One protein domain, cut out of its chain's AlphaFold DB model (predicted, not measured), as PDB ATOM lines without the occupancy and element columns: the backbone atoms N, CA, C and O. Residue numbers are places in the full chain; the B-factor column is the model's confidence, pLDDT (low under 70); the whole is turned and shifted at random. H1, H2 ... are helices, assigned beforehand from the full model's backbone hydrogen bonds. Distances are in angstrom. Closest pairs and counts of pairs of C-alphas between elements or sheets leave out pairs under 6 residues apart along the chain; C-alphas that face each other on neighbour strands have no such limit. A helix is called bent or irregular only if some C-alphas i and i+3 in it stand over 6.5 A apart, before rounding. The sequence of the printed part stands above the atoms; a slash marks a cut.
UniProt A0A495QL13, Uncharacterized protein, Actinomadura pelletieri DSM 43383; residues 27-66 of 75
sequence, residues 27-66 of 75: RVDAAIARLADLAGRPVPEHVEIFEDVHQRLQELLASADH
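This is residues 27 to 66 of the 75 residues of an uncharacterized protein of Actinomadura pelletieri DSM 43383 (UniProt A0A495QL13). Two nearly antiparallel helices lie side by side as a helical hairpin, a shorter H1 and a longer H2, joined by a tight turn at one end. H2 makes the long axis, and at the other end of the hairpin its last residues run on past the beginning of H1. The printed part has 40 residues with two named helices, H1 then H2, and no named strand; the class is all helix. The whole is loose, with a radius of gyration of the C-alphas of 11.4 A, and it is a rod that spans 37 by 17 by 6 A.

Find C-alpha 27 at (94.379, 90.117, 141.782), where H1 begins; it holds residues 27 to 38 and measures 19.1 A from first to last C-alpha. Go on past residues 39 to 42 to C-alpha 43 at (108.717, 88.921, 162.919), where H2 begins. H2 holds residues 43 to 65, measures 33.4 A and ends at C-alpha 65 at (101.538, 99.631, 132.065). H2 is neither bent nor irregular, but only just: C-alphas 44 and 47 are 6.1 A apart.

Look at Ala 31 and Val 53, whose C-alphas are the closest of H1 and H2 at 5.5 A. The two helices touch, with 15 pairs of C-alphas within 8 A and centres 9.8 A apart. They run opposite ways at a shallow tilt of 4 degrees, a helical hairpin with a tight link. In H1, 3 of 8 O i to N i+4 pairs are within hydrogen-bond range, beside 7 of 9 O i to N i+3 pairs; in H2, 16 of 19 O i to N i+4 pairs are.

The C-alphas farthest apart are those of Gly 40 and His 66, at 38.0 A. Residues 39 to 45, of which 43 to 45 belong to H2, stand free. The printed part has no cut. Its mean pLDDT is 92.5, and residue 66 is the one printed residue under 70.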
ATOM      1  N   ARG A  27      92.961  90.497 141.700       93.81
ATOM      2  CA  ARG A  27      94.379  90.117 141.782       93.81
ATOM      3  C   ARG A  27      95.087  90.901 142.884       93.81
ATOM      4  O   ARG A  27      95.882  90.321 143.622       93.81
ATOM      5  N   VAL A  28      94.765  92.188 143.019       95.44
ATOM      6  CA  VAL A  28      95.263  93.042 144.107       95.44
ATOM      7  C   VAL A  28      94.684  92.576 145.441       95.44
ATOM      8  O   VAL A  28      95.438  92.372 146.392       95.44
ATOM      9  N   ASP A  29      93.381  92.300 145.493       95.19
ATOM     10  CA  ASP A  29      92.715  91.803 146.702       95.19
ATOM     11  C   ASP A  29      93.309  90.462 147.166       95.19
ATOM     12  O   ASP A  29      93.565  90.269 148.355       95.19
ATOM     13  N   ALA A  30      93.615  89.553 146.234       94.44
ATOM     14  CA  ALA A  30      94.275  88.286 146.545       94.44
ATOM     15  C   ALA A  30      95.710  88.468 147.075       94.44
ATOM     16  O   ALA A  30      96.132  87.729 147.966       94.44
ATOM     17  N   ALA A  31      96.465  89.441 146.551       95.06
ATOM     18  CA  ALA A  31      97.798  89.759 147.058       95.06
ATOM     19  C   ALA A  31      97.727  90.329 148.485       95.06
ATOM     20  O   ALA A  31      98.470  89.890 149.359       95.06
ATOM     21  N   ILE A  32      96.789  91.242 148.747       94.00
ATOM     22  CA  ILE A  32      96.597  91.859 150.066       94.00
ATOM     23  C   ILE A  32      96.095  90.842 151.099       94.00
ATOM     24  O   ILE A  32      96.557  90.856 152.241       94.00
ATOM     25  N   ALA A  33      95.208  89.920 150.709       92.94
ATOM     26  CA  ALA A  33      94.673  88.886 151.598       92.94
ATOM     27  C   ALA A  33      95.771  88.028 152.255       92.94
ATOM     28  O   ALA A  33      95.592  87.544 153.370       92.94
ATOM     29  N   ARG A  34      96.932  87.889 151.604       92.44
ATOM     30  CA  ARG A  34      98.081  87.139 152.124       92.44
ATOM     31  C   ARG A  34      98.721  87.760 153.364       92.44
ATOM     32  O   ARG A  34      99.361  87.057 154.137       92.44
ATOM     33  N   LEU A  35      98.514  89.054 153.612       92.69
ATOM     34  CA  LEU A  35      98.981  89.698 154.842       92.69
ATOM     35  C   LEU A  35      98.306  89.122 156.099       92.69
ATOM     36  O   LEU A  35      98.865  89.237 157.187       92.69
ATOM     37  N   ALA A  36      97.154  88.451 155.966       90.00
ATOM     38  CA  ALA A  36      96.527  87.730 157.073       90.00
ATOM     39  C   ALA A  36      97.420  86.601 157.629       90.00
ATOM     40  O   ALA A  36      97.338  86.297 158.819       90.00
ATOM     41  N   ASP A  37      98.322  86.045 156.810       90.31
ATOM     42  CA  ASP A  37      99.256  84.986 157.213       90.31
ATOM     43  C   ASP A  37     100.329  85.489 158.200       90.31
ATOM     44  O   ASP A  37     101.034  84.686 158.802       90.31
ATOM     45  N   LEU A  38     100.478  86.807 158.389       90.88
ATOM     46  CA  LEU A  38     101.432  87.387 159.344       90.88
ATOM     47  C   LEU A  38     101.021  87.158 160.805       90.88
ATOM     48  O   LEU A  38     101.877  87.130 161.695       90.88
ATOM     49  N   ALA A  39      99.719  87.016 161.063       86.81
ATOM     50  CA  ALA A  39      99.187  86.893 162.413       86.81
ATOM     51  C   ALA A  39      99.741  85.638 163.108       86.81
ATOM     52  O   ALA A  39      99.620  84.522 162.610       86.81
ATOM     53  N   GLY A  40     100.364  85.824 164.275       84.44
ATOM     54  CA  GLY A  40     100.953  84.731 165.055       84.44
ATOM     55  C   GLY A  40     102.289  84.194 164.527       84.44
ATOM     56  O   GLY A  40     102.855  83.299 165.154       84.44
ATOM     57  N   ARG A  41     102.828  84.730 163.421       89.06
ATOM     58  CA  ARG A  41     104.168  84.366 162.933       89.06
ATOM     59  C   ARG A  41     105.264  85.208 163.598       89.06
ATOM     60  O   ARG A  41     105.031  86.387 163.881       89.06
ATOM     61  N   PRO A  42     106.477  84.662 163.789       90.06
ATOM     62  CA  PRO A  42     107.643  85.437 164.199       90.06
ATOM     63  C   PRO A  42     107.953  86.577 163.219       90.06
ATOM     64  O   PRO A  42     107.912  86.387 162.008       90.06
ATOM     65  N   VAL A  43     108.358  87.740 163.736       91.56
ATOM     66  CA  VAL A  43     108.717  88.921 162.919       91.56
ATOM     67  C   VAL A  43     109.740  88.625 161.807       91.56
ATOM     68  O   VAL A  43     109.555  89.131 160.702       91.56
ATOM     69  N   PRO A  44     110.791  87.801 162.010       92.12
ATOM     70  CA  PRO A  44     111.719  87.468 160.926       92.12
ATOM     71  C   PRO A  44     111.046  86.780 159.731       92.12
ATOM     72  O   PRO A  44     111.478  86.960 158.599       92.12
ATOM     73  N   GLU A  45     109.967  86.035 159.972       92.00
ATOM     74  CA  GLU A  45     109.204  85.352 158.928       92.00
ATOM     75  C   GLU A  45     108.253  86.288 158.162       92.00
ATOM     76  O   GLU A  45     107.717  85.918 157.115       92.00
ATOM     77  N   HIS A  46     108.020  87.506 158.669       94.44
ATOM     78  CA  HIS A  46     107.154  88.490 158.015       94.44
ATOM     79  C   HIS A  46     107.767  89.007 156.716       94.44
ATOM     80  O   HIS A  46     107.032  89.306 155.777       94.44
ATOM     81  N   VAL A  47     109.100  89.083 156.652       96.44
ATOM     82  CA  VAL A  47     109.843  89.608 155.496       96.44
ATOM     83  C   VAL A  47     109.484  88.844 154.226       96.44
ATOM     84  O   VAL A  47     109.117  89.462 153.235       96.44
ATOM     85  N   GLU A  48     109.482  87.511 154.280       95.75
ATOM     86  CA  GLU A  48     109.165  86.666 153.123       95.75
ATOM     87  C   GLU A  48     107.739  86.902 152.595       95.75
ATOM     88  O   GLU A  48     107.509  86.897 151.386       95.75
ATOM     89  N   ILE A  49     106.770  87.136 153.491       95.81
ATOM     90  CA  ILE A  49     105.393  87.461 153.089       95.81
ATOM     91  C   ILE A  49     105.345  88.848 152.450       95.81
ATOM     92  O   ILE A  49     104.731  89.010 151.397       95.81
ATOM     93  N   PHE A  50     105.975  89.848 153.072       95.94
ATOM     94  CA  PHE A  50     105.982  91.207 152.535       95.94
ATOM     95  C   PHE A  50     106.638  91.272 151.157       95.94
ATOM     96  O   PHE A  50     106.100  91.924 150.265       95.94
ATOM     97  N   GLU A  51     107.753  90.568 150.964       97.94
ATOM     98  CA  GLU A  51     108.443  90.490 149.677       97.94
ATOM     99  C   GLU A  51     107.564  89.852 148.597       97.94
ATOM    100  O   GLU A  51     107.426  90.425 147.518       97.94
ATOM    101  N   ASP A  52     106.903  88.726 148.883       97.38
ATOM    102  CA  ASP A  52     106.007  88.074 147.919       97.38
ATOM    103  C   ASP A  52     104.789  88.949 147.571       97.38
ATOM    104  O   ASP A  52     104.422  89.063 146.400       97.38
ATOM    105  N   VAL A  53     104.189  89.633 148.552       97.19
ATOM    106  CA  VAL A  53     103.095  90.586 148.293       97.19
ATOM    107  C   VAL A  53     103.587  91.753 147.435       97.19
ATOM    108  O   VAL A  53     102.944  92.098 146.443       97.19
ATOM    109  N   HIS A  54     104.740  92.340 147.767       97.69
ATOM    110  CA  HIS A  54     105.322  93.443 147.002       97.69
ATOM    111  C   HIS A  54     105.648  93.035 145.563       97.69
ATOM    112  O   HIS A  54     105.323  93.781 144.640       97.69
ATOM    113  N   GLN A  55     106.244  91.859 145.363       97.75
ATOM    114  CA  GLN A  55     106.601  91.348 144.042       97.75
ATOM    115  C   GLN A  55     105.357  91.177 143.161       97.75
ATOM    116  O   GLN A  55     105.323  91.681 142.040       97.75
ATOM    117  N   ARG A  56     104.290  90.561 143.686       96.69
ATOM    118  CA  ARG A  56     103.025  90.390 142.952       96.69
ATOM    119  C   ARG A  56     102.394  91.721 142.570       96.69
ATOM    120  O   ARG A  56     101.944  91.886 141.441       96.69
ATOM    121  N   LEU A  57     102.358  92.678 143.496       96.38
ATOM    122  CA  LEU A  57     101.803  94.001 143.208       96.38
ATOM    123  C   LEU A  57     102.625  94.729 142.136       96.38
ATOM    124  O   LEU A  57     102.044  95.342 141.245       96.38
ATOM    125  N   GLN A  58     103.956  94.623 142.170       96.69
ATOM    126  CA  GLN A  58     104.817  95.190 141.127       96.69
ATOM    127  C   GLN A  58     104.595  94.529 139.763       96.69
ATOM    128  O   GLN A  58     104.516  95.233 138.761       96.69
ATOM    129  N   GLU A  59     104.441  93.206 139.710       95.75
ATOM    130  CA  GLU A  59     104.140  92.477 138.471       95.75
ATOM    131  C   GLU A  59     102.787  92.878 137.874       95.75
ATOM    132  O   GLU A  59     102.671  93.051 136.659       95.75
ATOM    133  N   LEU A  60     101.772  93.068 138.720       95.38
ATOM    134  CA  LEU A  60     100.455  93.545 138.294       95.38
ATOM    135  C   LEU A  60     100.526  94.965 137.727       95.38
ATOM    136  O   LEU A  60      99.948  95.222 136.673       95.38
ATOM    137  N   LEU A  61     101.266  95.864 138.384       93.94
ATOM    138  CA  LEU A  61     101.480  97.230 137.902       93.94
ATOM    139  C   LEU A  61     102.250  97.255 136.579       93.94
ATOM    140  O   LEU A  61     101.846  97.958 135.659       93.94
ATOM    141  N   ALA A  62     103.314  96.458 136.456       93.44
ATOM    142  CA  ALA A  62     104.075  96.346 135.214       93.44
ATOM    143  C   ALA A  62     103.210  95.794 134.072       93.44
ATOM    144  O   ALA A  62     103.271  96.290 132.954       93.44
ATOM    145  N   SER A  63     102.365  94.800 134.356       89.38
ATOM    146  CA  SER A  63     101.446  94.239 133.358       89.38
ATOM    147  C   SER A  63     100.411  95.264 132.887       89.38
ATOM    148  O   SER A  63     100.120  95.311 131.700       89.38
ATOM    149  N   ALA A  64      99.888  96.095 133.793       87.00
ATOM    150  CA  ALA A  64      98.924  97.142 133.456       87.00
ATOM    151  C   ALA A  64      99.539  98.280 132.620       87.00
ATOM    152  O   ALA A  64      98.872  98.827 131.749       87.00
ATOM    153  N   ASP A  65     100.810  98.619 132.852       79.25
ATOM    154  CA  ASP A  65     101.538  99.631 132.065       79.25
ATOM    155  C   ASP A  65     101.902  99.126 130.653       79.25
ATOM    156  O   ASP A  65     102.159  99.903 129.734       79.25
ATOM    157  N   HIS A  66     101.917  97.803 130.468       67.69
ATOM    158  CA  HIS A  66     102.233  97.146 129.206       67.69
ATOM    159  C   HIS A  66     101.018  96.817 128.333       67.69
ATOM    160  O   HIS A  66     101.247  96.254 127.266       67.69
TER     161      HIS A  66